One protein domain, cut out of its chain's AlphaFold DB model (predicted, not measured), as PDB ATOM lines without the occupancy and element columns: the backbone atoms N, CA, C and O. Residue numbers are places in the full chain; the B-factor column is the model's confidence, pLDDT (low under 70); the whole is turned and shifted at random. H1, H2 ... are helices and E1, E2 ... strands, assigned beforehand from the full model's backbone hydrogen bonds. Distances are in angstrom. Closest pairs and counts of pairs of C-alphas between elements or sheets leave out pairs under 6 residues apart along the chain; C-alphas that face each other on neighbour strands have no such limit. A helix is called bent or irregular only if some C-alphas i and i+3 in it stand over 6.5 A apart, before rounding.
ATOM      1  N   LYS A  30     -18.750 -24.137 -25.249       92.75
ATOM      2  CA  LYS A  30     -18.453 -22.712 -25.065       92.75
ATOM      3  C   LYS A  30     -18.377 -21.997 -26.414       92.75
ATOM      4  O   LYS A  30     -18.952 -20.917 -26.533       92.75
ATOM      5  N   ALA A  31     -17.716 -22.595 -27.402       91.50
ATOM      6  CA  ALA A  31     -17.633 -22.089 -28.765       91.50
ATOM      7  C   ALA A  31     -19.029 -21.983 -29.391       91.50
ATOM      8  O   ALA A  31     -19.405 -20.900 -29.822       91.50
ATOM      9  N   ILE A  32     -19.843 -23.045 -29.316       93.50
ATOM     10  CA  ILE A  32     -21.228 -23.057 -29.821       93.50
ATOM     11  C   ILE A  32     -22.039 -21.901 -29.225       93.50
ATOM     12  O   ILE A  32     -22.582 -21.080 -29.960       93.50
ATOM     13  N   ARG A  33     -22.080 -21.785 -27.890       94.19
ATOM     14  CA  ARG A  33     -22.864 -20.741 -27.207       94.19
ATOM     15  C   ARG A  33     -22.405 -19.330 -27.561       94.19
ATOM     16  O   ARG A  33     -23.235 -18.430 -27.708       94.19
ATOM     17  N   LYS A  34     -21.089 -19.136 -27.690       93.19
ATOM     18  CA  LYS A  34     -20.505 -17.859 -28.100       93.19
ATOM     19  C   LYS A  34     -20.922 -17.513 -29.531       93.19
ATOM     20  O   LYS A  34     -21.488 -16.443 -29.728       93.19
ATOM     21  N   THR A  35     -20.715 -18.423 -30.482       94.06
ATOM     22  CA  THR A  35     -21.054 -18.218 -31.897       94.06
ATOM     23  C   THR A  35     -22.540 -17.937 -32.081       94.06
ATOM     24  O   THR A  35     -22.895 -16.975 -32.752       94.06
ATOM     25  N   VAL A  36     -23.422 -18.698 -31.419       94.88
ATOM     26  CA  VAL A  36     -24.874 -18.444 -31.444       94.88
ATOM     27  C   VAL A  36     -25.190 -17.033 -30.953       94.88
ATOM     28  O   VAL A  36     -25.956 -16.317 -31.590       94.88
ATOM     29  N   SER A  37     -24.585 -16.602 -29.844       93.81
ATOM     30  CA  SER A  37     -24.837 -15.268 -29.286       93.81
ATOM     31  C   SER A  37     -24.362 -14.145 -30.212       93.81
ATOM     32  O   SER A  37     -25.089 -13.175 -30.422       93.81
ATOM     33  N   GLU A  38     -23.164 -14.271 -30.781       93.19
ATOM     34  CA  GLU A  38     -22.594 -13.278 -31.699       93.19
ATOM     35  C   GLU A  38     -23.405 -13.180 -32.997       93.19
ATOM     36  O   GLU A  38     -23.750 -12.079 -33.428       93.19
ATOM     37  N   GLU A  39     -23.781 -14.318 -33.582       94.94
ATOM     38  CA  GLU A  39     -24.565 -14.362 -34.816       94.94
ATOM     39  C   GLU A  39     -25.996 -13.850 -34.620       94.94
ATOM     40  O   GLU A  39     -26.510 -13.117 -35.465       94.94
ATOM     41  N   LEU A  40     -26.644 -14.168 -33.495       94.56
ATOM     42  CA  LEU A  40     -27.970 -13.624 -33.192       94.56
ATOM     43  C   LEU A  40     -27.923 -12.105 -32.987       94.56
ATOM     44  O   LEU A  40     -28.789 -11.399 -33.508       94.56
ATOM     45  N   HIS A  41     -26.897 -11.583 -32.306       93.00
ATOM     46  CA  HIS A  41     -26.662 -10.137 -32.223       93.00
ATOM     47  C   HIS A  41     -26.445  -9.515 -33.601       93.00
ATOM     48  O   HIS A  41     -27.063  -8.499 -33.910       93.00
ATOM     49  N   ALA A  42     -25.616 -10.126 -34.448       92.19
ATOM     50  CA  ALA A  42     -25.309  -9.600 -35.774       92.19
ATOM     51  C   ALA A  42     -26.533  -9.579 -36.706       92.19
ATOM     52  O   ALA A  42     -26.741  -8.603 -37.427       92.19
ATOM     53  N   ARG A  43     -27.351 -10.640 -36.690       93.62
ATOM     54  CA  ARG A  43     -28.492 -10.802 -37.606       93.62
ATOM     55  C   ARG A  43     -29.744 -10.063 -37.148       93.62
ATOM     56  O   ARG A  43     -30.471  -9.529 -37.981       93.62
ATOM     57  N   LEU A  44     -30.018 -10.043 -35.842       91.88
ATOM     58  CA  LEU A  44     -31.241  -9.444 -35.297       91.88
ATOM     59  C   LEU A  44     -31.001  -8.042 -34.727       91.88
ATOM     60  O   LEU A  44     -31.887  -7.193 -34.801       91.88
ATOM     61  N   GLY A  45     -29.813  -7.773 -34.185       88.81
ATOM     62  CA  GLY A  45     -29.410  -6.459 -33.690       88.81
ATOM     63  C   GLY A  45     -30.425  -5.808 -32.749       88.81
ATOM     64  O   GLY A  45     -31.116  -6.474 -31.974       88.81
ATOM     65  N   ALA A  46     -30.561  -4.486 -32.863       86.31
ATOM     66  CA  ALA A  46     -31.457  -3.676 -32.033       86.31
ATOM     67  C   ALA A  46     -32.957  -3.967 -32.234       86.31
ATOM     68  O   ALA A  46     -33.780  -3.440 -31.492       86.31
ATOM     69  N   LYS A  47     -33.342  -4.804 -33.211       87.62
ATOM     70  CA  LYS A  47     -34.726  -5.293 -33.323       87.62
ATOM     71  C   LYS A  47     -35.097  -6.160 -32.120       87.62
ATOM     72  O   LYS A  47     -36.254  -6.158 -31.707       87.62
ATOM     73  N   TRP A  48     -34.127  -6.913 -31.600       90.25
ATOM     74  CA  TRP A  48     -34.338  -7.875 -30.523       90.25
ATOM     75  C   TRP A  48     -33.468  -7.630 -29.304       90.25
ATOM     76  O   TRP A  48     -33.953  -7.881 -28.208       90.25
ATOM     77  N   PHE A  49     -32.246  -7.115 -29.443       92.19
ATOM     78  CA  PHE A  49     -31.274  -7.099 -28.352       92.19
ATOM     79  C   PHE A  49     -30.735  -5.715 -28.012       92.19
ATOM     80  O   PHE A  49     -30.630  -4.826 -28.856       92.19
ATOM     81  N   LYS A  50     -30.334  -5.555 -26.749       86.94
ATOM     82  CA  LYS A  50     -29.502  -4.433 -26.317       86.94
ATOM     83  C   LYS A  50     -28.074  -4.632 -26.829       86.94
ATOM     84  O   LYS A  50     -27.454  -5.653 -26.543       86.94
ATOM     85  N   LEU A  51     -27.560  -3.657 -27.577       81.38
ATOM     86  CA  LEU A  51     -26.267  -3.753 -28.272       81.38
ATOM     87  C   LEU A  51     -25.045  -3.488 -27.375       81.38
ATOM     88  O   LEU A  51     -23.912  -3.674 -27.804       81.38
ATOM     89  N   ASP A  52     -25.256  -3.037 -26.142       81.31
ATOM     90  CA  ASP A  52     -24.209  -2.666 -25.186       81.31
ATOM     91  C   ASP A  52     -23.730  -3.842 -24.319       81.31
ATOM     92  O   ASP A  52     -22.824  -3.682 -23.500       81.31
ATOM     93  N   THR A  53     -24.311  -5.035 -24.486       79.25
ATOM     94  CA  THR A  53     -23.947  -6.211 -23.694       79.25
ATOM     95  C   THR A  53     -23.658  -7.421 -24.572       79.25
ATOM     96  O   THR A  53     -24.367  -7.688 -25.536       79.25
ATOM     97  N   ALA A  54     -22.672  -8.226 -24.174       77.31
ATOM     98  CA  ALA A  54     -22.396  -9.516 -24.811       77.31
ATOM     99  C   ALA A  54     -23.510 -10.558 -24.580       77.31
ATOM    100  O   ALA A  54     -23.508 -11.621 -25.191       77.31
ATOM    101  N   LYS A  55     -24.459 -10.277 -23.678       84.62
ATOM    102  CA  LYS A  55     -25.609 -11.140 -23.412       84.62
ATOM    103  C   LYS A  55     -26.725 -10.841 -24.408       84.62
ATOM    104  O   LYS A  55     -26.917  -9.695 -24.806       84.62
ATOM    105  N   LEU A  56     -27.515 -11.854 -24.747       89.88
ATOM    106  CA  LEU A  56     -28.734 -11.704 -25.544       89.88
ATOM    107  C   LEU A  56     -29.873 -11.145 -24.674       89.88
ATOM    108  O   LEU A  56     -30.853 -11.829 -24.386       89.88
ATOM    109  N   VAL A  57     -29.712  -9.912 -24.185       91.81
ATOM    110  CA  VAL A  57     -30.737  -9.219 -23.393       91.81
ATOM    111  C   VAL A  57     -31.737  -8.588 -24.344       91.81
ATOM    112  O   VAL A  57     -31.363  -7.737 -25.150       91.81
ATOM    113  N   VAL A  58     -33.005  -8.970 -24.225       91.62
ATOM    114  CA  VAL A  58     -34.062  -8.462 -25.095       91.62
ATOM    115  C   VAL A  58     -34.262  -6.963 -24.870       91.62
ATOM    116  O   VAL A  58     -34.394  -6.502 -23.732       91.62
ATOM    117  N   VAL A  59     -34.299  -6.186 -25.954       87.00
ATOM    118  CA  VAL A  59     -34.732  -4.787 -25.915       87.00
ATOM    119  C   VAL A  59     -36.252  -4.727 -26.030       87.00
ATOM    120  O   VAL A  59     -36.861  -5.359 -26.891       87.00
ATOM    121  N   SER A  60     -36.881  -3.967 -25.140       75.31
ATOM    122  CA  SER A  60     -38.314  -3.696 -25.182       75.31
ATOM    123  C   SER A  60     -38.494  -2.186 -25.097       75.31
ATOM    124  O   SER A  60     -38.264  -1.589 -24.045       75.31
ATOM    125  N   ALA A  61     -38.805  -1.571 -26.241       59.25
ATOM    126  CA  ALA A  61     -38.900  -0.117 -26.392       59.25
ATOM    127  C   ALA A  61     -40.037   0.494 -25.551       59.25
ATOM    128  O   ALA A  61     -39.912   1.625 -25.094       59.25
ATOM    129  N   ASP A  62     -41.082  -0.295 -25.278       62.69
ATOM    130  CA  ASP A  62     -42.311   0.128 -24.597       62.69
ATOM    131  C   ASP A  62     -42.567  -0.672 -23.306       62.69
ATOM    132  O   ASP A  62     -43.718  -0.858 -22.913       62.69
ATOM    133  N   ASN A  63     -41.522  -1.232 -22.677       67.25
ATOM    134  CA  ASN A  63     -41.680  -2.206 -21.593       67.25
ATOM    135  C   ASN A  63     -42.467  -1.617 -20.413       67.25
ATOM    136  O   ASN A  63     -41.926  -0.879 -19.591       67.25
ATOM    137  N   LEU A  64     -43.736  -2.000 -20.291       85.81
ATOM    138  CA  LEU A  64     -44.576  -1.651 -19.148       85.81
ATOM    139  C   LEU A  64     -44.368  -2.627 -17.987       85.81
ATOM    140  O   LEU A  64     -45.139  -2.602 -17.033       85.81
ATOM    141  N   THR A  65     -43.355  -3.494 -18.071       90.25
ATOM    142  CA  THR A  65     -42.941  -4.423 -17.018       90.25
ATOM    143  C   THR A  65     -41.502  -4.163 -16.588       90.25
ATOM    144  O   THR A  65     -40.719  -3.557 -17.316       90.25
ATOM    145  N   ASP A  66     -41.133  -4.661 -15.414       89.69
ATOM    146  CA  ASP A  66     -39.757  -4.686 -14.905       89.69
ATOM    147  C   ASP A  66     -39.080  -6.055 -15.134       89.69
ATOM    148  O   ASP A  66     -38.078  -6.377 -14.486       89.69
ATOM    149  N   PHE A  67     -39.603  -6.867 -16.063       91.62
ATOM    150  CA  PHE A  67     -38.939  -8.095 -16.488       91.62
ATOM    151  C   PHE A  67     -37.634  -7.779 -17.218       91.62
ATOM    152  O   PHE A  67     -37.586  -6.946 -18.128       91.62
ATOM    153  N   ILE A  68     -36.586  -8.523 -16.872       92.25
ATOM    154  CA  ILE A  68     -35.388  -8.654 -17.698       92.25
ATOM    155  C   ILE A  68     -35.500  -9.991 -18.417       92.25
ATOM    156  O   ILE A  68     -35.565 -11.033 -17.769       92.25
ATOM    157  N   ILE A  69     -35.537  -9.960 -19.746       93.81
ATOM    158  CA  ILE A  69     -35.633 -11.162 -20.576       93.81
ATOM    159  C   ILE A  69     -34.278 -11.368 -21.242       93.81
ATOM    160  O   ILE A  69     -33.776 -10.480 -21.929       93.81
ATOM    161  N   GLU A  70     -33.682 -12.527 -21.011       94.00
ATOM    162  CA  GLU A  70     -32.407 -12.942 -21.590       94.00
ATOM    163  C   GLU A  70     -32.613 -14.229 -22.381       94.00
ATOM    164  O   GLU A  70     -33.431 -15.064 -21.990       94.00
ATOM    165  N   PHE A  71     -31.871 -14.412 -23.471       94.62
ATOM    166  CA  PHE A  71     -31.779 -15.717 -24.118       94.62
ATOM    167  C   PHE A  71     -30.523 -16.437 -23.656       94.62
ATOM    168  O   PHE A  71     -29.430 -15.867 -23.677       94.62
ATOM    169  N   ASP A  72     -30.698 -17.685 -23.232       92.06
ATOM    170  CA  ASP A  72     -29.607 -18.572 -22.847       92.06
ATOM    171  C   ASP A  72     -29.555 -19.763 -23.800       92.06
ATOM    172  O   ASP A  72     -30.586 -20.358 -24.130       92.06
ATOM    173  N   CYS A  73     -28.352 -20.077 -24.268       93.38
ATOM    174  CA  CYS A  73     -28.107 -21.177 -25.188       93.38
ATOM    175  C   CYS A  73     -27.554 -22.354 -24.389       93.38
ATOM    176  O   CYS A  73     -26.475 -22.266 -23.802       93.38
ATOM    177  N   TYR A  74     -28.263 -23.475 -24.406       91.38
ATOM    178  CA  TYR A  74     -27.763 -24.748 -23.908       91.38
ATOM    179  C   TYR A  74     -27.086 -25.503 -25.048       91.38
ATOM    180  O   TYR A  74     -27.543 -25.455 -26.188       91.38
ATOM    181  N   ALA A  75     -25.980 -26.170 -24.732       92.69
ATOM    182  CA  ALA A  75     -25.221 -26.997 -25.663       92.69
ATOM    183  C   ALA A  75     -24.609 -28.154 -24.870       92.69
ATOM    184  O   ALA A  75     -23.466 -28.068 -24.402       92.69
ATOM    185  N   ASP A  76     -25.395 -29.211 -24.678       91.44
ATOM    186  CA  ASP A  76     -25.040 -30.350 -23.833       91.44
ATOM    187  C   ASP A  76     -24.500 -31.499 -24.679       91.44
ATOM    188  O   ASP A  76     -25.172 -32.017 -25.570       91.44
ATOM    189  N   ARG A  77     -23.277 -31.945 -24.386       88.75
ATOM    190  CA  ARG A  77     -22.657 -33.032 -25.148       88.75
ATOM    191  C   ARG A  77     -23.354 -34.362 -24.856       88.75
ATOM    192  O   ARG A  77     -23.312 -34.841 -23.723       88.75
ATOM    193  N   ARG A  78     -23.932 -34.998 -25.876       86.75
ATOM    194  CA  ARG A  78     -24.531 -36.343 -25.805       86.75
ATOM    195  C   ARG A  78     -24.306 -37.099 -27.109       86.75
ATOM    196  O   ARG A  78     -24.328 -36.513 -28.183       86.75
ATOM    197  N   TYR A  79     -24.079 -38.407 -27.012       85.69
ATOM    198  CA  TYR A  79     -23.972 -39.306 -28.174       85.69
ATOM    199  C   TYR A  79     -23.001 -38.835 -29.279       85.69
ATOM    200  O   TYR A  79     -23.231 -39.075 -30.457       85.69
ATOM    201  N   GLY A  80     -21.909 -38.153 -28.912       83.06
ATOM    202  CA  GLY A  80     -20.918 -37.645 -29.870       83.06
ATOM    203  C   GLY A  80     -21.259 -36.305 -30.537       83.06
ATOM    204  O   GLY A  80     -20.419 -35.794 -31.268       83.06
ATOM    205  N   ALA A  81     -22.415 -35.708 -30.239       89.12
ATOM    206  CA  ALA A  81     -22.847 -34.388 -30.709       89.12
ATOM    207  C   ALA A  81     -23.254 -33.485 -29.526       89.12
ATOM    208  O   ALA A  81     -23.146 -33.885 -28.362       89.12
ATOM    209  N   TYR A  82     -23.708 -32.263 -29.811       92.81
ATOM    210  CA  TYR A  82     -24.300 -31.362 -28.820       92.81
ATOM    211  C   TYR A  82     -25.804 -31.242 -29.032       92.81
ATOM    212  O   TYR A  82     -26.246 -30.879 -30.117       92.81
ATOM    213  N   ASP A  83     -26.573 -31.523 -27.985       93.06
ATOM    214  CA  ASP A  83     -27.993 -31.194 -27.901       93.06
ATOM    215  C   ASP A  83     -28.107 -29.692 -27.624       93.06
ATOM    216  O   ASP A  83     -27.705 -29.220 -26.551       93.06
ATOM    217  N   CYS A  84     -28.546 -28.935 -28.626       93.19
ATOM    218  CA  CYS A  84     -28.610 -27.484 -28.572       93.19
ATOM    219  C   CYS A  84     -30.054 -27.009 -28.442       93.19
ATOM    220  O   CYS A  84     -30.947 -27.454 -29.159       93.19
ATOM    221  N   SER A  85     -30.271 -26.054 -27.542       93.06
ATOM    222  CA  SER A  85     -31.554 -25.368 -27.414       93.06
ATOM    223  C   SER A  85     -31.349 -23.930 -26.965       93.06
ATOM    224  O   SER A  85     -30.399 -23.612 -26.247       93.06
ATOM    225  N   LEU A  86     -32.251 -23.053 -27.396       94.50
ATOM    226  CA  LEU A  86     -32.317 -21.678 -26.924       94.50
ATOM    227  C   LEU A  86     -33.514 -21.545 -25.980       94.50
ATOM    228  O   LEU A  86     -34.598 -22.064 -26.261       94.50
ATOM    229  N   ALA A  87     -33.330 -20.866 -24.854       93.88
ATOM    230  CA  ALA A  87     -34.386 -20.635 -23.878       93.88
ATOM    231  C   ALA A  87     -34.552 -19.149 -23.579       93.88
ATOM    232  O   ALA A  87     -33.576 -18.415 -23.447       93.88
ATOM    233  N   ALA A  88     -35.803 -18.718 -23.427       94.62
ATOM    234  CA  ALA A  88     -36.138 -17.405 -22.905       94.62
ATOM    235  C   ALA A  88     -36.177 -17.461 -21.374       94.62
ATOM    236  O   ALA A  88     -37.039 -18.124 -20.790       94.62
ATOM    237  N   VAL A  89     -35.251 -16.750 -20.735       93.56
ATOM    238  CA  VAL A  89     -35.106 -16.644 -19.282       93.56
ATOM    239  C   VAL A  89     -35.620 -15.283 -18.830       93.56
ATOM    240  O   VAL A  89     -35.035 -14.240 -19.116       93.56
ATOM    241  N   PHE A  90     -36.718 -15.295 -18.087       93.44
ATOM    242  CA  PHE A  90     -37.337 -14.120 -17.496       93.44
ATOM    243  C   PHE A  90     -36.850 -13.978 -16.067       93.44
ATOM    244  O   PHE A  90     -37.008 -14.880 -15.238       93.44
ATOM    245  N   LYS A  91     -36.300 -12.813 -15.760       92.06
ATOM    246  CA  LYS A  91     -35.871 -12.437 -14.421       92.06
ATOM    247  C   LYS A  91     -36.744 -11.314 -13.909       92.06
ATOM    248  O   LYS A  91     -37.025 -10.360 -14.634       92.06
ATOM    249  N   TRP A  92     -37.150 -11.421 -12.650       92.19
ATOM    250  CA  TRP A  92     -38.011 -10.426 -12.026       92.19
ATOM    251  C   TRP A  92     -37.613 -10.172 -10.578       92.19
ATOM    252  O   TRP A  92     -37.781 -11.029  -9.713       92.19
ATOM    253  N   LYS A  93     -37.100  -8.969 -10.301       89.19
ATOM    254  CA  LYS A  93     -36.551  -8.613  -8.985       89.19
ATOM    255  C   LYS A  93     -37.602  -8.646  -7.869       89.19
ATOM    256  O   LYS A  93     -37.284  -9.068  -6.758       89.19
ATOM    257  N   LYS A  94     -38.836  -8.206  -8.141       88.56
ATOM    258  CA  LYS A  94     -39.918  -8.225  -7.143       88.56
ATOM    259  C   LYS A  94     -40.271  -9.661  -6.746       88.56
ATOM    260  O   LYS A  94     -40.299  -9.963  -5.555       88.56
ATOM    261  N   PHE A  95     -40.455 -10.543  -7.730       91.12
ATOM    262  CA  PHE A  95     -40.674 -11.969  -7.481       91.12
ATOM    263  C   PHE A  95     -39.495 -12.595  -6.736       91.12
ATOM    264  O   PHE A  95     -39.702 -13.228  -5.711       91.12
ATOM    265  N   ALA A  96     -38.266 -12.341  -7.189       88.88
ATOM    266  CA  ALA A  96     -37.046 -12.846  -6.569       88.88
ATOM    267  C   ALA A  96     -36.973 -12.548  -5.066       88.88
ATOM    268  O   ALA A  96     -36.688 -13.426  -4.251       88.88
ATOM    269  N   LYS A  97     -37.270 -11.297  -4.693       88.12
ATOM    270  CA  LYS A  97     -37.317 -10.875  -3.292       88.12
ATOM    271  C   LYS A  97     -38.391 -11.648  -2.522       88.12
ATOM    272  O   LYS A  97     -38.083 -12.243  -1.497       88.12
ATOM    273  N   SER A  98     -39.617 -11.669  -3.037       88.31
ATOM    274  CA  SER A  98     -40.742 -12.321  -2.363       88.31
ATOM    275  C   SER A  98     -40.548 -13.838  -2.226       88.31
ATOM    276  O   SER A  98     -40.844 -14.417  -1.184       88.31
ATOM    277  N   TYR A  99     -39.991 -14.490  -3.244       86.88
ATOM    278  CA  TYR A  99     -39.703 -15.920  -3.223       86.88
ATOM    279  C   TYR A  99     -38.567 -16.276  -2.253       86.88
ATOM    280  O   TYR A  99     -38.612 -17.312  -1.590       86.88
ATOM    281  N   LYS A 100     -37.565 -15.398  -2.108       86.31
ATOM    282  CA  LYS A 100     -36.518 -15.546  -1.089       86.31
ATOM    283  C   LYS A 100     -37.097 -15.476   0.326       86.31
ATOM    284  O   LYS A 100     -36.697 -16.261   1.182       86.31
ATOM    285  N   GLU A 101     -38.037 -14.564   0.568       89.06
ATOM    286  CA  GLU A 101     -38.735 -14.456   1.856       89.06
ATOM    287  C   GLU A 101     -39.579 -15.710   2.144       89.06
ATOM    288  O   GLU A 101     -39.526 -16.236   3.256       89.06
ATOM    289  N   PHE A 102     -40.278 -16.245   1.135       89.00
ATOM    290  CA  PHE A 102     -40.975 -17.531   1.241       89.00
ATOM    291  C   PHE A 102     -40.018 -18.680   1.570       89.00
ATOM    292  O   PHE A 102     -40.270 -19.440   2.501       89.00
ATOM    293  N   SER A 103     -38.910 -18.794   0.837       84.50
ATOM    294  CA  SER A 103     -37.944 -19.883   1.018       84.50
ATOM    295  C   SER A 103     -37.349 -19.869   2.429       84.50
ATOM    296  O   SER A 103     -37.306 -20.904   3.085       84.50
ATOM    297  N   ALA A 104     -36.983 -18.690   2.944       85.00
ATOM    298  CA  ALA A 104     -36.508 -18.537   4.320       85.00
ATOM    299  C   ALA A 104     -37.571 -18.935   5.360       85.00
ATOM    300  O   ALA A 104     -37.252 -19.573   6.360       85.00
ATOM    301  N   TRP A 105     -38.839 -18.585   5.126       89.38
ATOM    302  CA  TRP A 105     -39.944 -18.996   5.992       89.38
ATOM    303  C   TRP A 105     -40.192 -20.510   5.947       89.38
ATOM    304  O   TRP A 105     -40.415 -21.126   6.989       89.38
ATOM    305  N   TYR A 106     -40.130 -21.120   4.761       85.94
ATOM    306  CA  TYR A 106     -40.366 -22.551   4.582       85.94
ATOM    307  C   TYR A 106     -39.262 -23.393   5.234       85.94
ATOM    308  O   TYR A 106     -39.573 -24.362   5.920       85.94
ATOM    309  N   GLU A 107     -37.998 -22.965   5.141       82.94
ATOM    310  CA  GLU A 107     -36.868 -23.618   5.822       82.94
ATOM    311  C   GLU A 107     -37.037 -23.684   7.350       82.94
ATOM    312  O   GLU A 107     -36.597 -24.645   7.979       82.94
ATOM    313  N   LEU A 108     -37.677 -22.683   7.966       84.38
ATOM    314  CA  LEU A 108     -37.967 -22.699   9.404       84.38
ATOM    315  C   LEU A 108     -39.078 -23.692   9.766       84.38
ATOM    316  O   LEU A 108     -39.092 -24.207  10.883       84.38
ATOM    317  N   LYS A 109     -40.019 -23.937   8.847       81.19
ATOM    318  CA  LYS A 109     -41.131 -24.874   9.048       81.19
ATOM    319  C   LYS A 109     -40.744 -26.321   8.801       81.19
ATOM    320  O   LYS A 109     -41.187 -27.190   9.545       81.19
ATOM    321  N   ASP A 110     -39.930 -26.559   7.784       76.62
ATOM    322  CA  ASP A 110     -39.393 -27.872   7.467       76.62
ATOM    323  C   ASP A 110     -37.869 -27.789   7.299       76.62
ATOM    324  O   ASP A 110     -37.365 -27.569   6.193       76.62
ATOM    325  N   PRO A 111     -37.098 -28.003   8.380       69.31
ATOM    326  CA  PRO A 111     -35.639 -28.021   8.322       69.31
ATOM    327  C   PRO A 111     -35.061 -29.131   7.430       69.31
ATOM    328  O   PRO A 111     -33.879 -29.078   7.089       69.31
ATOM    329  N   SER A 112     -35.850 -30.140   7.041       68.69
ATOM    330  CA  SER A 112     -35.415 -31.197   6.118       68.69
ATOM    331  C   SER A 112     -35.474 -30.768   4.643       68.69
ATOM    332  O   SER A 112     -34.788 -31.357   3.801       68.69
ATOM    333  N   SER A 113     -36.166 -29.659   4.345       62.59
ATOM    334  CA  SER A 113     -36.244 -29.019   3.021       62.59
ATOM    335  C   SER A 113     -34.932 -28.368   2.549       62.59
ATOM    336  O   SER A 113     -34.841 -27.865   1.428       62.59
ATOM    337  N   VAL A 114     -33.861 -28.451   3.350       54.00
ATOM    338  CA  VAL A 114     -32.477 -28.044   3.021       54.00
ATOM    339  C   VAL A 114     -31.972 -28.632   1.687       54.00
ATOM    340  O   VAL A 114     -31.005 -28.133   1.114       54.00
ATOM    341  N   GLN A 115     -32.648 -29.637   1.130       50.53
ATOM    342  CA  GLN A 115     -32.412 -30.173  -0.215       50.53
ATOM    343  C   GLN A 115     -32.546 -29.122  -1.341       50.53
ATOM    344  O   GLN A 115     -31.930 -29.282  -2.394       50.53
ATOM    345  N   PHE A 116     -33.246 -28.001  -1.120       51.38
ATOM    346  CA  PHE A 116     -33.267 -26.866  -2.057       51.38
ATOM    347  C   PHE A 116     -31.998 -25.982  -2.003       51.38
ATOM    348  O   PHE A 116     -31.869 -25.040  -2.785       51.38
ATOM    349  N   LYS A 117     -31.023 -26.281  -1.124       50.62
ATOM    350  CA  LYS A 117     -29.758 -25.524  -0.986       50.62
ATOM    351  C   LYS A 117     -28.676 -25.904  -2.000       50.62
ATOM    352  O   LYS A 117     -27.655 -25.222  -2.076       50.62
ATOM    353  N   THR A 118     -28.845 -26.969  -2.784       42.50
ATOM    354  CA  THR A 118     -27.759 -27.489  -3.627       42.50
ATOM    355  C   THR A 118     -27.850 -27.052  -5.093       42.50
ATOM    356  O   THR A 118     -28.727 -27.490  -5.828       42.50
ATOM    357  N   LYS A 119     -26.824 -26.277  -5.492       37.47
ATOM    358  CA  LYS A 119     -26.431 -25.756  -6.823       37.47
ATOM    359  C   LYS A 119     -27.126 -24.462  -7.283       37.47
ATOM    360  O   LYS A 119     -28.255 -24.458  -7.745       37.47
ATOM    361  N   ASN A 120     -26.364 -23.363  -7.215       43.50
ATOM    362  CA  ASN A 120     -26.649 -22.043  -7.794       43.50
ATOM    363  C   ASN A 120     -27.993 -21.406  -7.394       43.50
ATOM    364  O   ASN A 120     -28.659 -20.789  -8.227       43.50
ATOM    365  N   SER A 121     -28.373 -21.484  -6.113       45.78
ATOM    366  CA  SER A 121     -29.590 -20.830  -5.606       45.78
ATOM    367  C   SER A 121     -29.630 -19.330  -5.929       45.78
ATOM    368  O   SER A 121     -30.689 -18.812  -6.249       45.78
ATOM    369  N   GLU A 122     -28.490 -18.633  -5.982       44.12
ATOM    370  CA  GLU A 122     -28.434 -17.227  -6.411       44.12
ATOM    371  C   GLU A 122     -28.864 -16.996  -7.873       44.12
ATOM    372  O   GLU A 122     -29.451 -15.954  -8.164       44.12
ATOM    373  N   GLN A 123     -28.644 -17.957  -8.783       48.62
ATOM    374  CA  GLN A 123     -29.121 -17.866 -10.171       48.62
ATOM    375  C   GLN A 123     -30.619 -18.173 -10.287       48.62
ATOM    376  O   GLN A 123     -31.319 -17.482 -11.028       48.62
ATOM    377  N   LEU A 124     -31.123 -19.151  -9.528       52.56
ATOM    378  CA  LEU A 124     -32.553 -19.489  -9.490       52.56
ATOM    379  C   LEU A 124     -33.382 -18.417  -8.771       52.56
ATOM    380  O   LEU A 124     -34.501 -18.133  -9.184       52.56
ATOM    381  N   ASN A 125     -32.814 -17.751  -7.764       55.88
ATOM    382  CA  ASN A 125     -33.510 -16.735  -6.980       55.88
ATOM    383  C   ASN A 125     -33.941 -15.529  -7.816       55.88
ATOM    384  O   ASN A 125     -34.901 -14.874  -7.442       55.88
ATOM    385  N   ALA A 126     -33.276 -15.228  -8.937       61.03
ATOM    386  CA  ALA A 126     -33.690 -14.151  -9.839       61.03
ATOM    387  C   ALA A 126     -34.617 -14.614 -10.973       61.03
ATOM    388  O   ALA A 126     -35.236 -13.771 -11.628       61.03
ATOM    389  N   GLN A 127     -34.691 -15.922 -11.232       82.56
ATOM    390  CA  GLN A 127     -35.387 -16.486 -12.379       82.56
ATOM    391  C   GLN A 127     -36.871 -16.678 -12.063       82.56
ATOM    392  O   GLN A 127     -37.268 -17.553 -11.305       82.56
ATOM    393  N   PHE A 128     -37.704 -15.863 -12.700       89.44
ATOM    394  CA  PHE A 128     -39.155 -15.976 -12.633       89.44
ATOM    395  C   PHE A 128     -39.664 -17.146 -13.487       89.44
ATOM    396  O   PHE A 128     -40.495 -17.947 -13.053       89.44
ATOM    397  N   LEU A 129     -39.138 -17.256 -14.708       91.50
ATOM    398  CA  LEU A 129     -39.556 -18.238 -15.702       91.50
ATOM    399  C   LEU A 129     -38.373 -18.560 -16.626       91.50
ATOM    400  O   LEU A 129     -37.620 -17.665 -16.991       91.50
ATOM    401  N   SER A 130     -38.215 -19.820 -17.028       91.19
ATOM    402  CA  SER A 130     -37.361 -20.205 -18.161       91.19
ATOM    403  C   SER A 130     -38.130 -21.170 -19.046       91.19
ATOM    404  O   SER A 130     -38.746 -22.110 -18.540       91.19
ATOM    405  N   VAL A 131     -38.143 -20.904 -20.350       91.38
ATOM    406  CA  VAL A 131     -38.865 -21.718 -21.329       91.38
ATOM    407  C   VAL A 131     -38.016 -21.886 -22.581       91.38
ATOM    408  O   VAL A 131     -37.612 -20.898 -23.193       91.38
ATOM    409  N   ALA A 132     -37.791 -23.134 -22.986       91.62
ATOM    410  CA  ALA A 132     -37.148 -23.458 -24.257       91.62
ATOM    411  C   ALA A 132     -38.009 -23.013 -25.450       91.62
ATOM    412  O   ALA A 132     -39.239 -23.144 -25.425       91.62
ATOM    413  N   PHE A 133     -37.366 -22.537 -26.514       94.00
ATOM    414  CA  PHE A 133     -38.026 -22.064 -27.734       94.00
ATOM    415  C   PHE A 133     -38.924 -23.141 -28.345       94.00
ATOM    416  O   PHE A 133     -40.052 -22.847 -28.729       94.00
ATOM    417  N   ASP A 134     -38.500 -24.402 -28.308       89.44
ATOM    418  CA  ASP A 134     -39.281 -25.538 -28.811       89.44
ATOM    419  C   ASP A 134     -40.571 -25.790 -28.027       89.44
ATOM    420  O   ASP A 134     -41.590 -26.202 -28.592       89.44
ATOM    421  N   GLY A 135     -40.566 -25.499 -26.724       87.12
ATOM    422  CA  GLY A 135     -41.776 -25.535 -25.909       87.12
ATOM    423  C   GLY A 135     -42.750 -24.427 -26.310       87.12
ATOM    424  O   GLY A 135     -43.954 -24.661 -26.400       87.12
ATOM    425  N   ILE A 136     -42.235 -23.234 -26.612       90.06
ATOM    426  CA  ILE A 136     -43.045 -22.085 -27.035       90.06
ATOM    427  C   ILE A 136     -43.633 -22.322 -28.432       90.06
ATOM    428  O   ILE A 136     -44.836 -22.133 -28.645       90.06
ATOM    429  N   ASP A 137     -42.803 -22.760 -29.378       87.62
ATOM    430  CA  ASP A 137     -43.203 -22.992 -30.764       87.62
ATOM    431  C   ASP A 137     -44.273 -24.085 -30.868       87.62
ATOM    432  O   ASP A 137     -45.320 -23.890 -31.490       87.62
ATOM    433  N   SER A 138     -44.110 -25.181 -30.126       83.44
ATOM    434  CA  SER A 138     -45.107 -26.259 -30.068       83.44
ATOM    435  C   SER A 138     -46.381 -25.906 -29.290       83.44
ATOM    436  O   SER A 138     -47.327 -26.692 -29.257       83.44
ATOM    437  N   GLY A 139     -46.449 -24.730 -28.655       82.12
ATOM    438  CA  GLY A 139     -47.573 -24.371 -27.790       82.12
ATOM    439  C   GLY A 139     -47.687 -25.260 -26.549       82.12
ATOM    440  O   GLY A 139     -48.791 -25.440 -26.045       82.12
ATOM    441  N   PHE A 140     -46.561 -25.778 -26.051       83.00
ATOM    442  CA  PHE A 140     -46.438 -26.530 -24.796       83.00
ATOM    443  C   PHE A 140     -47.088 -27.925 -24.772       83.00
ATOM    444  O   PHE A 140     -47.250 -28.490 -23.693       83.00
ATOM    445  N   VAL A 141     -47.459 -28.490 -25.927       76.88
ATOM    446  CA  VAL A 141     -48.094 -29.823 -26.015       76.88
ATOM    447  C   VAL A 141     -47.056 -30.931 -26.197       76.88
ATOM    448  O   VAL A 141     -47.062 -31.926 -25.478       76.88
ATOM    449  N   SER A 142     -46.141 -30.748 -27.144       70.00
ATOM    450  CA  SER A 142     -45.053 -31.677 -27.443       70.00
ATOM    451  C   SER A 142     -43.937 -30.875 -28.095       70.00
ATOM    452  O   SER A 142     -44.108 -30.414 -29.224       70.00
ATOM    453  N   GLY A 143     -42.833 -30.655 -27.377       64.75
ATOM    454  CA  GLY A 143     -41.697 -29.897 -27.903       64.75
ATOM    455  C   GLY A 143     -41.202 -30.465 -29.235       64.75
ATOM    456  O   GLY A 143     -41.399 -31.647 -29.530       64.75
ATOM    457  N   ARG A 144     -40.546 -29.625 -30.039       70.44
ATOM    458  CA  ARG A 144     -39.746 -30.129 -31.161       70.44
ATOM    459  C   ARG A 144     -38.664 -31.075 -30.613       70.44
ATOM    460  O   ARG A 144     -38.268 -30.972 -29.452       70.44
ATOM    461  N   GLY A 145     -38.249 -32.045 -31.429       74.81
ATOM    462  CA  GLY A 145     -37.144 -32.936 -31.070       74.81
ATOM    463  C   GLY A 145     -35.841 -32.153 -30.844       74.81
ATOM    464  O   GLY A 145     -35.742 -31.016 -31.303       74.81
ATOM    465  N   PRO A 146     -34.850 -32.745 -30.155       82.62
ATOM    466  CA  PRO A 146     -33.572 -32.085 -29.885       82.62
ATOM    467  C   PRO A 146     -32.879 -31.647 -31.179       82.62
ATOM    468  O   PRO A 146     -32.896 -32.378 -32.176       82.62
ATOM    469  N   PHE A 147     -32.236 -30.476 -31.151       91.50
ATOM    470  CA  PHE A 147     -31.434 -29.995 -32.272       91.50
ATOM    471  C   PHE A 147     -29.976 -30.415 -32.081       91.50
ATOM    472  O   PHE A 147     -29.265 -29.896 -31.223       91.50
ATOM    473  N   TRP A 148     -29.514 -31.362 -32.896       93.62
ATOM    474  CA  TRP A 148     -28.162 -31.905 -32.782       93.62
ATOM    475  C   TRP A 148     -27.150 -31.105 -33.602       93.62
ATOM    476  O   TRP A 148     -27.262 -31.007 -34.824       93.62
ATOM    477  N   VAL A 149     -26.113 -30.598 -32.937       92.88
ATOM    478  CA  VAL A 149     -24.973 -29.921 -33.565       92.88
ATOM    479  C   VAL A 149     -23.742 -30.820 -33.493       92.88
ATOM    480  O   VAL A 149     -23.181 -31.036 -32.416       92.88
ATOM    481  N   ALA A 150     -23.326 -31.360 -34.641       91.75
ATOM    482  CA  ALA A 150     -22.115 -32.175 -34.773       91.75
ATOM    483  C   ALA A 150     -20.995 -31.467 -35.558       91.75
ATOM    484  O   ALA A 150     -19.830 -31.841 -35.445       91.75
ATOM    485  N   ASN A 151     -21.339 -30.454 -36.354       91.25
ATOM    486  CA  ASN A 151     -20.420 -29.684 -37.190       91.25
ATOM    487  C   ASN A 151     -20.926 -28.241 -37.386       91.25
ATOM    488  O   ASN A 151     -22.010 -27.883 -36.922       91.25
ATOM    489  N   GLU A 152     -20.141 -27.419 -38.084       91.00
ATOM    490  CA  GLU A 152     -20.454 -26.004 -38.333       91.00
ATOM    491  C   GLU A 152     -21.735 -25.821 -39.155       91.00
ATOM    492  O   GLU A 152     -22.537 -24.946 -38.856       91.00
ATOM    493  N   GLN A 153     -22.002 -26.705 -40.121       94.31
ATOM    494  CA  GLN A 153     -23.233 -26.648 -40.912       94.31
ATOM    495  C   GLN A 153     -24.481 -26.860 -40.039       94.31
ATOM    496  O   GLN A 153     -25.503 -26.203 -40.244       94.31
ATOM    497  N   ASN A 154     -24.418 -27.762 -39.052       94.94
ATOM    498  CA  ASN A 154     -25.508 -27.921 -38.091       94.94
ATOM    499  C   ASN A 154     -25.653 -26.685 -37.198       94.94
ATOM    500  O   ASN A 154     -26.776 -26.298 -36.887       94.94
ATOM    501  N   LEU A 155     -24.539 -26.066 -36.797       95.62
ATOM    502  CA  LEU A 155     -24.556 -24.844 -35.996       95.62
ATOM    503  C   LEU A 155     -25.221 -23.685 -36.753       95.62
ATOM    504  O   LEU A 155     -26.088 -23.013 -36.198       95.62
ATOM    505  N   ASP A 156     -24.893 -23.500 -38.030       96.06
ATOM    506  CA  ASP A 156     -25.521 -22.486 -38.879       96.06
ATOM    507  C   ASP A 156     -27.025 -22.726 -39.051       96.06
ATOM    508  O   ASP A 156     -27.820 -21.784 -38.978       96.06
ATOM    509  N   ALA A 157     -27.434 -23.987 -39.233       96.25
ATOM    510  CA  ALA A 157     -28.844 -24.361 -39.317       96.25
ATOM    511  C   ALA A 157     -29.591 -24.093 -37.998       96.25
ATOM    512  O   ALA A 157     -30.712 -23.585 -38.022       96.25
ATOM    513  N   PHE A 158     -28.959 -24.371 -36.853       96.38
ATOM    514  CA  PHE A 158     -29.511 -24.060 -35.534       96.38
ATOM    515  C   PHE A 158     -29.725 -22.550 -35.352       96.38
ATOM    516  O   PHE A 158     -30.788 -22.113 -34.909       96.38
ATOM    517  N   ILE A 159     -28.739 -21.737 -35.743       96.69
ATOM    518  CA  ILE A 159     -28.817 -20.270 -35.676       96.69
ATOM    519  C   ILE A 159     -29.927 -19.742 -36.590       96.69
ATOM    520  O   ILE A 159     -30.698 -18.878 -36.173       96.69
ATOM    521  N   ALA A 160     -30.034 -20.264 -37.815       96.62
ATOM    522  CA  ALA A 160     -31.099 -19.895 -38.743       96.62
ATOM    523  C   ALA A 160     -32.489 -20.203 -38.164       96.62
ATOM    524  O   ALA A 160     -33.349 -19.326 -38.157       96.62
ATOM    525  N   GLN A 161     -32.679 -21.389 -37.572       95.56
ATOM    526  CA  GLN A 161     -33.933 -21.731 -36.900       95.56
ATOM    527  C   GLN A 161     -34.242 -20.774 -35.738       95.56
ATOM    528  O   GLN A 161     -35.378 -20.333 -35.597       95.56
ATOM    529  N   CYS A 162     -33.243 -20.405 -34.928       96.00
ATOM    530  CA  CYS A 162     -33.438 -19.453 -33.829       96.00
ATOM    531  C   CYS A 162     -33.901 -18.072 -34.330       96.00
ATOM    532  O   CYS A 162     -34.731 -17.427 -33.686       96.00
ATOM    533  N   VAL A 163     -33.377 -17.613 -35.472       96.31
ATOM    534  CA  VAL A 163     -33.818 -16.373 -36.134       96.31
ATOM    535  C   VAL A 163     -35.271 -16.497 -36.596       96.31
ATOM    536  O   VAL A 163     -36.086 -15.632 -36.268       96.31
ATOM    537  N   ASP A 164     -35.615 -17.591 -37.277       95.31
ATOM    538  CA  ASP A 164     -36.972 -17.841 -37.773       95.31
ATOM    539  C   ASP A 164     -37.994 -17.945 -36.630       95.31
ATOM    540  O   ASP A 164     -39.094 -17.395 -36.713       95.31
ATOM    541  N   ASP A 165     -37.625 -18.580 -35.518       95.44
ATOM    542  CA  ASP A 165     -38.456 -18.676 -34.317       95.44
ATOM    543  C   ASP A 165     -38.773 -17.288 -33.735       95.44
ATOM    544  O   ASP A 165     -39.928 -16.987 -33.386       95.44
ATOM    545  N   LEU A 166     -37.761 -16.417 -33.657       95.31
ATOM    546  CA  LEU A 166     -37.895 -15.045 -33.156       95.31
ATOM    547  C   LEU A 166     -38.689 -14.139 -34.097       95.31
ATOM    548  O   LEU A 166     -39.384 -13.235 -33.632       95.31
ATOM    549  N   ASP A 167     -38.660 -14.389 -35.398       94.12
ATOM    550  CA  ASP A 167     -39.536 -13.695 -36.345       94.12
ATOM    551  C   ASP A 167     -40.941 -14.314 -36.411       94.12
ATOM    552  O   ASP A 167     -41.921 -13.663 -36.795       94.12
ATOM    553  N   GLY A 168     -41.067 -15.550 -35.937       94.12
ATOM    554  CA  GLY A 168     -42.284 -16.333 -35.914       94.12
ATOM    555  C   GLY A 168     -43.046 -16.300 -34.589       94.12
ATOM    556  O   GLY A 168     -43.301 -15.265 -33.959       94.12
ATOM    557  N   LYS A 169     -43.547 -17.482 -34.220       92.81
ATOM    558  CA  LYS A 169     -44.457 -17.680 -33.085       92.81
ATOM    559  C   LYS A 169     -43.763 -17.439 -31.746       92.81
ATOM    560  O   LYS A 169     -44.389 -16.853 -30.860       92.81
ATOM    561  N   VAL A 170     -42.496 -17.834 -31.614       95.12
ATOM    562  CA  VAL A 170     -41.729 -17.660 -30.373       95.12
ATOM    563  C   VAL A 170     -41.557 -16.180 -30.064       95.12
ATOM    564  O   VAL A 170     -41.914 -15.736 -28.973       95.12
ATOM    565  N   GLY A 171     -41.141 -15.383 -31.049       94.94
ATOM    566  CA  GLY A 171     -41.010 -13.943 -30.864       94.94
ATOM    567  C   GLY A 171     -42.318 -13.246 -30.493       94.94
ATOM    568  O   GLY A 171     -42.353 -12.420 -29.577       94.94
ATOM    569  N   ARG A 172     -43.433 -13.611 -31.144       94.94
ATOM    570  CA  ARG A 172     -44.764 -13.095 -30.773       94.94
ATOM    571  C   ARG A 172     -45.137 -13.453 -29.339       94.94
ATOM    572  O   ARG A 172     -45.684 -12.609 -28.636       94.94
ATOM    573  N   TRP A 173     -44.840 -14.674 -28.901       95.44
ATOM    574  CA  TRP A 173     -45.096 -15.095 -27.529       95.44
ATOM    575  C   TRP A 173     -44.241 -14.315 -26.522       95.44
ATOM    576  O   TRP A 173     -44.784 -13.835 -25.532       95.44
ATOM    577  N   ILE A 174     -42.948 -14.097 -26.790       95.25
ATOM    578  CA  ILE A 174     -42.061 -13.316 -25.905       95.25
ATOM    579  C   ILE A 174     -42.575 -11.879 -25.750       95.25
ATOM    580  O   ILE A 174     -42.671 -11.377 -24.632       95.25
ATOM    581  N   LYS A 175     -43.003 -11.236 -26.844       93.81
ATOM    582  CA  LYS A 175     -43.550  -9.866 -26.818       93.81
ATOM    583  C   LYS A 175     -44.805  -9.723 -25.952       93.81
ATOM    584  O   LYS A 175     -45.068  -8.640 -25.433       93.81
ATOM    585  N   ARG A 176     -45.563 -10.804 -25.725       94.06
ATOM    586  CA  ARG A 176     -46.717 -10.787 -24.806       94.06
ATOM    587  C   ARG A 176     -46.324 -10.504 -23.359       94.06
ATOM    588  O   ARG A 176     -47.189 -10.108 -22.588       94.06
ATOM    589  N   TRP A 177     -45.058 -10.663 -22.996       94.69
ATOM    590  CA  TRP A 177     -44.559 -10.362 -21.658       94.69
ATOM    591  C   TRP A 177     -44.141  -8.901 -21.466       94.69
ATOM    592  O   TRP A 177     -43.774  -8.526 -20.361       94.69
ATOM    593  N   PHE A 178     -44.220  -8.056 -22.500       94.00
ATOM    594  CA  PHE A 178     -43.817  -6.645 -22.408       94.00
ATOM    595  C   PHE A 178     -44.840  -5.758 -21.680       94.00
ATOM    596  O   PHE A 178     -44.563  -4.593 -21.401       94.00
ATOM    597  N   THR A 179     -46.024  -6.286 -21.349       93.44
ATOM    598  CA  THR A 179     -47.023  -5.584 -20.532       93.44
ATOM    599  C   THR A 179     -47.568  -6.497 -19.442       93.44
ATOM    600  O   THR A 179     -47.743  -7.696 -19.661       93.44
ATOM    601  N   TRP A 180     -47.892  -5.922 -18.281       94.56
ATOM    602  CA  TRP A 180     -48.389  -6.690 -17.138       94.56
ATOM    603  C   TRP A 180     -49.652  -7.488 -17.452       94.56
ATOM    604  O   TRP A 180     -49.730  -8.672 -17.138       94.56
ATOM    605  N   ARG A 181     -50.627  -6.852 -18.112       94.44
ATOM    606  CA  ARG A 181     -51.905  -7.487 -18.454       94.44
ATOM    607  C   ARG A 181     -51.700  -8.694 -19.367       94.44
ATOM    608  O   ARG A 181     -52.177  -9.779 -19.060       94.44
ATOM    609  N   SER A 182     -50.927  -8.527 -20.440       95.12
ATOM    610  CA  SER A 182     -50.668  -9.624 -21.373       95.12
ATOM    611  C   SER A 182     -49.802 -10.729 -20.747       95.12
ATOM    612  O   SER A 182     -50.035 -11.902 -21.033       95.12
ATOM    613  N   ALA A 183     -48.857 -10.399 -19.856       95.19
ATOM    614  CA  ALA A 183     -48.091 -11.391 -19.096       95.19
ATOM    615  C   ALA A 183     -48.999 -12.250 -18.194       95.19
ATOM    616  O   ALA A 183     -48.883 -13.478 -18.176       95.19
ATOM    617  N   LEU A 184     -49.954 -11.622 -17.500       95.56
ATOM    618  CA  LEU A 184     -50.957 -12.338 -16.711       95.56
ATOM    619  C   LEU A 184     -51.851 -13.219 -17.597       95.56
ATOM    620  O   LEU A 184     -52.092 -14.373 -17.250       95.56
ATOM    621  N   ASP A 185     -52.272 -12.739 -18.771       95.69
ATOM    622  CA  ASP A 185     -53.046 -13.544 -19.729       95.69
ATOM    623  C   ASP A 185     -52.269 -14.769 -20.232       95.69
ATOM    624  O   ASP A 185     -52.851 -15.837 -20.440       95.69
ATOM    625  N   VAL A 186     -50.948 -14.652 -20.418       94.19
ATOM    626  CA  VAL A 186     -50.087 -15.801 -20.747       94.19
ATOM    627  C   VAL A 186     -50.090 -16.818 -19.603       94.19
ATOM    628  O   VAL A 186     -50.271 -18.010 -19.856       94.19
ATOM    629  N   MET A 187     -49.948 -16.368 -18.353       93.00
ATOM    630  CA  MET A 187     -50.013 -17.249 -17.181       93.00
ATOM    631  C   MET A 187     -51.387 -17.902 -17.000       93.00
ATOM    632  O   MET A 187     -51.452 -19.077 -16.638       93.00
ATOM    633  N   ASN A 188     -52.476 -17.184 -17.284       93.00
ATOM    634  CA  ASN A 188     -53.838 -17.724 -17.270       93.00
ATOM    635  C   ASN A 188     -54.011 -18.843 -18.307       93.00
ATOM    636  O   ASN A 188     -54.615 -19.875 -18.016       93.00
ATOM    637  N   GLY A 189     -53.455 -18.648 -19.507       89.81
ATOM    638  CA  GLY A 189     -53.561 -19.593 -20.618       89.81
ATOM    639  C   GLY A 189     -52.675 -20.835 -20.502       89.81
ATOM    640  O   GLY A 189     -52.881 -21.783 -21.255       89.81
ATOM    641  N   ASN A 190     -51.699 -20.864 -19.588       86.44
ATOM    642  CA  ASN A 190     -50.810 -22.009 -19.428       86.44
ATOM    643  C   ASN A 190     -50.518 -22.306 -17.951       86.44
ATOM    644  O   ASN A 190     -49.779 -21.576 -17.288       86.44
ATOM    645  N   LYS A 191     -51.065 -23.432 -17.469       81.81
ATOM    646  CA  LYS A 191     -50.968 -23.893 -16.077       81.81
ATOM    647  C   LYS A 191     -49.617 -24.487 -15.679       81.81
ATOM    648  O   LYS A 191     -49.372 -24.608 -14.488       81.81
ATOM    649  N   SER A 192     -48.748 -24.848 -16.620       82.56
ATOM    650  CA  SER A 192     -47.439 -25.441 -16.309       82.56
ATOM    651  C   SER A 192     -46.304 -24.416 -16.240       82.56
ATOM    652  O   SER A 192     -45.211 -24.742 -15.775       82.56
ATOM    653  N   LEU A 193     -46.548 -23.160 -16.645       86.56
ATOM    654  CA  LEU A 193     -45.560 -22.087 -16.505       86.56
ATOM    655  C   LEU A 193     -45.175 -21.868 -15.038       86.56
ATOM    656  O   LEU A 193     -46.030 -21.945 -14.151       86.56
ATOM    657  N   CYS A 194     -43.890 -21.563 -14.830       85.69
ATOM    658  CA  CYS A 194     -43.231 -21.382 -13.529       85.69
ATOM    659  C   CYS A 194     -43.146 -22.650 -12.655       85.69
ATOM    660  O   CYS A 194     -42.646 -22.577 -11.537       85.69
ATOM    661  N   GLY A 195     -43.569 -23.815 -13.163       84.69
ATOM    662  CA  GLY A 195     -43.342 -25.111 -12.525       84.69
ATOM    663  C   GLY A 195     -43.790 -25.153 -11.062       84.69
ATOM    664  O   GLY A 195     -44.949 -24.900 -10.741       84.69
ATOM    665  N   THR A 196     -42.860 -25.485 -10.168       81.62
ATOM    666  CA  THR A 196     -43.148 -25.704  -8.746       81.62
ATOM    667  C   THR A 196     -43.491 -24.432  -7.978       81.62
ATOM    668  O   THR A 196     -44.199 -24.546  -6.985       81.62
ATOM    669  N   TRP A 197     -43.061 -23.243  -8.418       86.81
ATOM    670  CA  TRP A 197     -43.324 -21.952  -7.749       86.81
ATOM    671  C   TRP A 197     -44.417 -21.117  -8.426       86.81
ATOM    672  O   TRP A 197     -44.495 -19.891  -8.270       86.81
ATOM    673  N   ARG A 198     -45.253 -21.772  -9.233       89.06
ATOM    674  CA  ARG A 198     -46.286 -21.122 -10.033       89.06
ATOM    675  C   ARG A 198     -47.210 -20.224  -9.221       89.06
ATOM    676  O   ARG A 198     -47.470 -19.113  -9.669       89.06
ATOM    677  N   ASP A 199     -47.744 -20.693  -8.098       90.31
ATOM    678  CA  ASP A 199     -48.778 -19.948  -7.369       90.31
ATOM    679  C   ASP A 199     -48.221 -18.643  -6.802       90.31
ATOM    680  O   ASP A 199     -48.868 -17.598  -6.874       90.31
ATOM    681  N   HIS A 200     -46.972 -18.675  -6.338       91.25
ATOM    682  CA  HIS A 200     -46.247 -17.486  -5.902       91.25
ATOM    683  C   HIS A 200     -45.972 -16.519  -7.059       91.25
ATOM    684  O   HIS A 200     -46.211 -15.316  -6.950       91.25
ATOM    685  N   ALA A 201     -45.520 -17.042  -8.203       92.31
ATOM    686  CA  ALA A 201     -45.309 -16.259  -9.419       92.31
ATOM    687  C   ALA A 201     -46.610 -15.607  -9.925       92.31
ATOM    688  O   ALA A 201     -46.625 -14.426 -10.285       92.31
ATOM    689  N   TYR A 202     -47.705 -16.368  -9.913       94.31
ATOM    690  CA  TYR A 202     -49.031 -15.910 -10.300       94.31
ATOM    691  C   TYR A 202     -49.544 -14.830  -9.352       94.31
ATOM    692  O   TYR A 202     -50.003 -13.793  -9.823       94.31
ATOM    693  N   PHE A 203     -49.393 -15.018  -8.037       95.00
ATOM    694  CA  PHE A 203     -49.730 -14.004  -7.040       95.00
ATOM    695  C   PHE A 203     -49.039 -12.672  -7.335       95.00
ATOM    696  O   PHE A 203     -49.701 -11.636  -7.402       95.00
ATOM    697  N   CYS A 204     -47.717 -12.689  -7.547       94.00
ATOM    698  CA  CYS A 204     -46.959 -11.470  -7.819       94.00
ATOM    699  C   CYS A 204     -47.469 -10.757  -9.080       94.00
ATOM    700  O   CYS A 204     -47.617  -9.534  -9.072       94.00
ATOM    701  N   LEU A 205     -47.751 -11.503 -10.153       94.88
ATOM    702  CA  LEU A 205     -48.308 -10.947 -11.390       94.88
ATOM    703  C   LEU A 205     -49.713 -10.380 -11.196       94.88
ATOM    704  O   LEU A 205     -50.010  -9.286 -11.675       94.88
ATOM    705  N   LEU A 206     -50.570 -11.102 -10.478       96.25
ATOM    706  CA  LEU A 206     -51.933 -10.681 -10.195       96.25
ATOM    707  C   LEU A 206     -51.942  -9.391  -9.363       96.25
ATOM    708  O   LEU A 206     -52.673  -8.460  -9.696       96.25
ATOM    709  N   GLU A 207     -51.066  -9.290  -8.357       95.81
ATOM    710  CA  GLU A 207     -50.863  -8.068  -7.567       95.81
ATOM    711  C   GLU A 207     -50.426  -6.902  -8.457       95.81
ATOM    712  O   GLU A 207     -50.879  -5.774  -8.281       95.81
ATOM    713  N   GLN A 208     -49.563  -7.168  -9.433       94.88
ATOM    714  CA  GLN A 208     -49.045  -6.140 -10.322       94.88
ATOM    715  C   GLN A 208     -50.094  -5.609 -11.313       94.88
ATOM    716  O   GLN A 208     -50.049  -4.432 -11.669       94.88
ATOM    717  N   VAL A 209     -51.036  -6.449 -11.754       96.12
ATOM    718  CA  VAL A 209     -52.091  -6.060 -12.706       96.12
ATOM    719  C   VAL A 209     -53.324  -5.486 -12.010       96.12
ATOM    720  O   VAL A 209     -53.887  -4.500 -12.484       96.12
ATOM    721  N   HIS A 210     -53.767  -6.113 -10.921       96.56
ATOM    722  CA  HIS A 210     -55.062  -5.840 -10.286       96.56
ATOM    723  C   HIS A 210     -54.944  -5.298  -8.856       96.56
ATOM    724  O   HIS A 210     -55.958  -5.011  -8.225       96.56
ATOM    725  N   GLY A 211     -53.725  -5.133  -8.346       94.94
ATOM    726  CA  GLY A 211     -53.477  -4.687  -6.983       94.94
ATOM    727  C   GLY A 211     -53.511  -5.822  -5.959       94.94
ATOM    728  O   GLY A 211     -53.953  -6.946  -6.213       94.94
ATOM    729  N   ARG A 212     -53.019  -5.506  -4.760       94.19
ATOM    730  CA  ARG A 212     -52.840  -6.474  -3.670       94.19
ATOM    731  C   ARG A 212     -54.147  -7.079  -3.178       94.19
ATOM    732  O   ARG A 212     -54.176  -8.263  -2.872       94.19
ATOM    733  N   GLU A 213     -55.221  -6.299  -3.128       94.50
ATOM    734  CA  GLU A 213     -56.528  -6.777  -2.668       94.50
ATOM    735  C   GLU A 213     -57.053  -7.921  -3.546       94.50
ATOM    736  O   GLU A 213     -57.406  -8.980  -3.030       94.50
ATOM    737  N   ALA A 214     -57.003  -7.759  -4.871       95.94
ATOM    738  CA  ALA A 214     -57.396  -8.803  -5.813       95.94
ATOM    739  C   ALA A 214     -56.507 -10.051  -5.687       95.94
ATOM    740  O   ALA A 214     -57.013 -11.174  -5.673       95.94
ATOM    741  N   ALA A 215     -55.192  -9.865  -5.530       96.31
ATOM    742  CA  ALA A 215     -54.261 -10.974  -5.335       96.31
ATOM    743  C   ALA A 215     -54.520 -11.744  -4.032       96.31
ATOM    744  O   ALA A 215     -54.508 -12.977  -4.012       96.31
ATOM    745  N   CYS A 216     -54.816 -11.021  -2.953       96.25
ATOM    746  CA  CYS A 216     -55.147 -11.604  -1.661       96.25
ATOM    747  C   CYS A 216     -56.522 -12.281  -1.643       96.25
ATOM    748  O   CYS A 216     -56.684 -13.325  -1.011       96.25
ATOM    749  N   SER A 217     -57.495 -11.746  -2.380       96.19
ATOM    750  CA  SER A 217     -58.785 -12.404  -2.590       96.19
ATOM    751  C   SER A 217     -58.614 -13.731  -3.337       96.19
ATOM    752  O   SER A 217     -59.090 -14.766  -2.868       96.19
ATOM    753  N   TRP A 218     -57.843 -13.737  -4.433       95.62
ATOM    754  CA  TRP A 218     -57.535 -14.952  -5.194       95.62
ATOM    755  C   TRP A 218     -56.871 -16.020  -4.325       95.62
ATOM    756  O   TRP A 218     -57.364 -17.148  -4.261       95.62
ATOM    757  N   VAL A 219     -55.800 -15.671  -3.600       94.81
ATOM    758  CA  VAL A 219     -55.113 -16.655  -2.752       94.81
ATOM    759  C   VAL A 219     -56.012 -17.129  -1.610       94.81
ATOM    760  O   VAL A 219     -55.915 -18.284  -1.209       94.81
ATOM    761  N   GLY A 220     -56.920 -16.287  -1.102       92.44
ATOM    762  CA  GLY A 220     -57.929 -16.647  -0.103       92.44
ATOM    763  C   GLY A 220     -58.957 -17.672  -0.596       92.44
ATOM    764  O   GLY A 220     -59.441 -18.466   0.204       92.44
ATOM    765  N   GLY A 221     -59.225 -17.715  -1.904       92.19
ATOM    766  CA  GLY A 221     -60.167 -18.651  -2.527       92.19
ATOM    767  C   GLY A 221     -59.605 -20.035  -2.872       92.19
ATOM    768  O   GLY A 221     -60.372 -20.920  -3.236       92.19
ATOM    769  N   LEU A 222     -58.287 -20.251  -2.781       91.44
ATOM    770  CA  LEU A 222     -57.671 -21.538  -3.135       91.44
ATOM    771  C   LEU A 222     -57.985 -22.648  -2.116       91.44
ATOM    772  O   LEU A 222     -57.684 -22.522  -0.927       91.44
ATOM    773  N   ASP A 223     -58.519 -23.777  -2.575       88.50
ATOM    774  CA  ASP A 223     -58.555 -24.993  -1.765       88.50
ATOM    775  C   ASP A 223     -57.271 -25.795  -1.984       88.50
ATOM    776  O   ASP A 223     -56.977 -26.228  -3.097       88.50
ATOM    777  N   ARG A 224     -56.509 -25.966  -0.904       84.06
ATOM    778  CA  ARG A 224     -55.213 -26.652  -0.880       84.06
ATOM    779  C   ARG A 224     -55.299 -28.074  -0.330       84.06
ATOM    780  O   ARG A 224     -54.264 -28.695  -0.081       84.06
ATOM    781  N   ALA A 225     -56.508 -28.580  -0.079       81.81
ATOM    782  CA  ALA A 225     -56.697 -29.956   0.349       81.81
ATOM    783  C   ALA A 225     -56.060 -30.906  -0.680       81.81
ATOM    784  O   ALA A 225     -56.369 -30.858  -1.869       81.81
ATOM    785  N   ASN A 226     -55.157 -31.771  -0.212       83.69
ATOM    786  CA  ASN A 226     -54.427 -32.765  -1.013       83.69
ATOM    787  C   ASN A 226     -53.401 -32.208  -2.016       83.69
ATOM    788  O   ASN A 226     -52.992 -32.924  -2.931       83.69
ATOM    789  N   TRP A 227     -52.966 -30.956  -1.868       88.81
ATOM    790  CA  TRP A 227     -51.884 -30.430  -2.700       88.81
ATOM    791  C   TRP A 227     -50.521 -30.983  -2.260       88.81
ATOM    792  O   TRP A 227     -50.329 -31.264  -1.074       88.81
ATOM    793  N   PRO A 228     -49.547 -31.087  -3.184       87.62
ATOM    794  CA  PRO A 228     -48.149 -31.280  -2.827       87.62
ATOM    795  C   PRO A 228     -47.703 -30.266  -1.772       87.62
ATOM    796  O   PRO A 228     -48.010 -29.076  -1.873       87.62
ATOM    797  N   GLU A 229     -46.940 -30.733  -0.785       86.81
ATOM    798  CA  GLU A 229     -46.565 -29.956   0.401       86.81
ATOM    799  C   GLU A 229     -45.963 -28.587   0.053       86.81
ATOM    800  O   GLU A 229     -46.398 -27.558   0.567       86.81
ATOM    801  N   TYR A 230     -45.034 -28.555  -0.905       84.69
ATOM    802  CA  TYR A 230     -44.373 -27.327  -1.341       84.69
ATOM    803  C   TYR A 230     -45.336 -26.293  -1.956       84.69
ATOM    804  O   TYR A 230     -45.171 -25.086  -1.774       84.69
ATOM    805  N   GLN A 231     -46.361 -26.746  -2.684       86.38
ATOM    806  CA  GLN A 231     -47.384 -25.865  -3.264       86.38
ATOM    807  C   GLN A 231     -48.352 -25.375  -2.182       86.38
ATOM    808  O   GLN A 231     -48.660 -24.185  -2.103       86.38
ATOM    809  N   ALA A 232     -48.768 -26.270  -1.281       89.69
ATOM    810  CA  ALA A 232     -49.596 -25.909  -0.135       89.69
ATOM    811  C   ALA A 232     -48.908 -24.876   0.779       89.69
ATOM    812  O   ALA A 232     -49.583 -23.991   1.320       89.69
ATOM    813  N   ALA A 233     -47.582 -24.967   0.923       90.25
ATOM    814  CA  ALA A 233     -46.758 -24.045   1.698       90.25
ATOM    815  C   ALA A 233     -46.675 -22.643   1.076       90.25
ATOM    816  O   ALA A 233     -46.744 -21.658   1.810       90.25
ATOM    817  N   GLN A 234     -46.595 -22.526  -0.254       91.31
ATOM    818  CA  GLN A 234     -46.631 -21.222  -0.937       91.31
ATOM    819  C   GLN A 234     -47.929 -20.471  -0.638       91.31
ATOM    820  O   GLN A 234     -47.906 -19.320  -0.207       91.31
ATOM    821  N   VAL A 235     -49.074 -21.142  -0.805       92.56
ATOM    822  CA  VAL A 235     -50.393 -20.560  -0.511       92.56
ATOM    823  C   VAL A 235     -50.495 -20.156   0.962       92.56
ATOM    824  O   VAL A 235     -51.032 -19.097   1.286       92.56
ATOM    825  N   GLU A 236     -49.953 -20.970   1.870       92.94
ATOM    826  CA  GLU A 236     -49.933 -20.652   3.298       92.94
ATOM    827  C   GLU A 236     -49.113 -19.412   3.626       92.94
ATOM    828  O   GLU A 236     -49.558 -18.556   4.396       92.94
ATOM    829  N   TYR A 237     -47.918 -19.319   3.048       93.00
ATOM    830  CA  TYR A 237     -47.041 -18.178   3.218       93.00
ATOM    831  C   TYR A 237     -47.729 -16.905   2.730       93.00
ATOM    832  O   TYR A 237     -47.838 -15.936   3.477       93.00
ATOM    833  N   LEU A 238     -48.290 -16.930   1.520       94.44
ATOM    834  CA  LEU A 238     -49.012 -15.790   0.962       94.44
ATOM    835  C   LEU A 238     -50.187 -15.370   1.856       94.44
ATOM    836  O   LEU A 238     -50.340 -14.190   2.161       94.44
ATOM    837  N   ARG A 239     -50.989 -16.315   2.357       93.25
ATOM    838  CA  ARG A 239     -52.114 -16.002   3.257       93.25
ATOM    839  C   ARG A 239     -51.663 -15.424   4.595       93.25
ATOM    840  O   ARG A 239     -52.216 -14.429   5.052       93.25
ATOM    841  N   SER A 240     -50.692 -16.068   5.235       91.06
ATOM    842  CA  SER A 240     -50.316 -15.767   6.619       91.06
ATOM    843  C   SER A 240     -49.319 -14.618   6.742       91.06
ATOM    844  O   SER A 240     -49.416 -13.841   7.689       91.06
ATOM    845  N   GLN A 241     -48.389 -14.489   5.794       92.31
ATOM    846  CA  GLN A 241     -47.281 -13.530   5.848       92.31
ATOM    847  C   GLN A 241     -47.465 -12.337   4.912       92.31
ATOM    848  O   GLN A 241     -46.901 -11.284   5.177       92.31
ATOM    849  N   VAL A 242     -48.231 -12.475   3.823       91.62
ATOM    850  CA  VAL A 242     -48.379 -11.403   2.820       91.62
ATOM    851  C   VAL A 242     -49.760 -10.751   2.898       91.62
ATOM    852  O   VAL A 242     -49.871  -9.527   2.919       91.62
ATOM    853  N   CYS A 243     -50.821 -11.544   2.976       93.12
ATOM    854  CA  CYS A 243     -52.202 -11.064   2.919       93.12
ATOM    855  C   CYS A 243     -52.861 -10.856   4.284       93.12
ATOM    856  O   CYS A 243     -53.982 -10.351   4.344       93.12
TER     857      CYS A 243
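What this domain is: This is residues 30 to 243 of the 250 residues of an uncharacterized protein of Mesorhizobium sp (UniProt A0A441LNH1). Two lobes lie end to end: one is built on the long, strongly twisted hairpin of E1 and E2, with short strands E3 and E4 beside E2 and helices H1 and H6 packed on it; the other is a group of mostly crossed helices, H2, H8, H9 and H10. E3 lies in the middle between them, and H3 and H4 lead from H2 back to it. The printed part has 214 residues, with ten named helices and four named strands in the order H1 E1 E2 H2 H3 H4 E3 H5 E4 H6 H7 H8 H9 H10. The class is mixed, the sheet antiparallel; the whole is compact, radius of gyration of the C-alphas 18.8 A, spans 55 by 39 by 33 A.

Where its parts are: Find C-alpha 30 at (-18.453, -22.712, -25.065); there H1 begins, residues 30 to 47, 25.2 A, with a kink of 47 degrees near residue 41. Next come E1, 68 to 78, 30.8 A, and E2, 81 to 91, 30.3 A. Then read H2, 93 to 109, 24.7 A; H3, 111 to 117; H4, 121 to 124; E3, 127 to 132; H5, 133 to 137; E4, 147 to 149; H6, 152 to 167, 22.8 A; H7, 169 to 178; and H8, 180 to 189. H9, 195 to 221, was assigned as one helix by its hydrogen bonds but is bent, C-alphas 209 and 212 being 9.1 A apart; its arms are H9a, 195 to 209, and H9b, 212 to 221. H10, 229 to 242, ends at C-alpha 242, (-48.379, -11.403, 2.820).

How they stand to each other: Look first at E2: E1 is on one side, N 70 and O 89 2.9 A apart; on the other side are E3, N 88 and O 131 at 2.8 A, and E4, N 84 and O 147 at 2.9 A. H1 is on the sheet at a height of 10.5 A, on the opposite face from H5. H6 is over E4 and touches H1, closest C-alphas Val 36 and Ile 159, 6.1 A. H7 only grazes the sheet and touches H5, C-alphas Asp 137 and Val 170 at 5.5 A. H8 and H9a form a helical hairpin, C-alphas Trp 180 and Val 209 at 5.8 A. H10 touches H9a at a shallow tilt of 26 degrees, C-alphas His 200 and Gln 234 at 6.2 A, and H2, C-alphas Phe 102 and Tyr 237 at 6.4 A. H3 has 0 of 3 O i to N i+4 pairs within hydrogen-bond range, and 2 of 4 O i to N i+3 pairs.

The domain as a whole: The C-alphas farthest apart, Gln 153 and Ser 240, are 55.8 A apart. The printed part has no cut; the link H1 to E1 is long, 20 residues. Look for pLDDT under 70 at residues 61 to 63, 111 to 126 and 143.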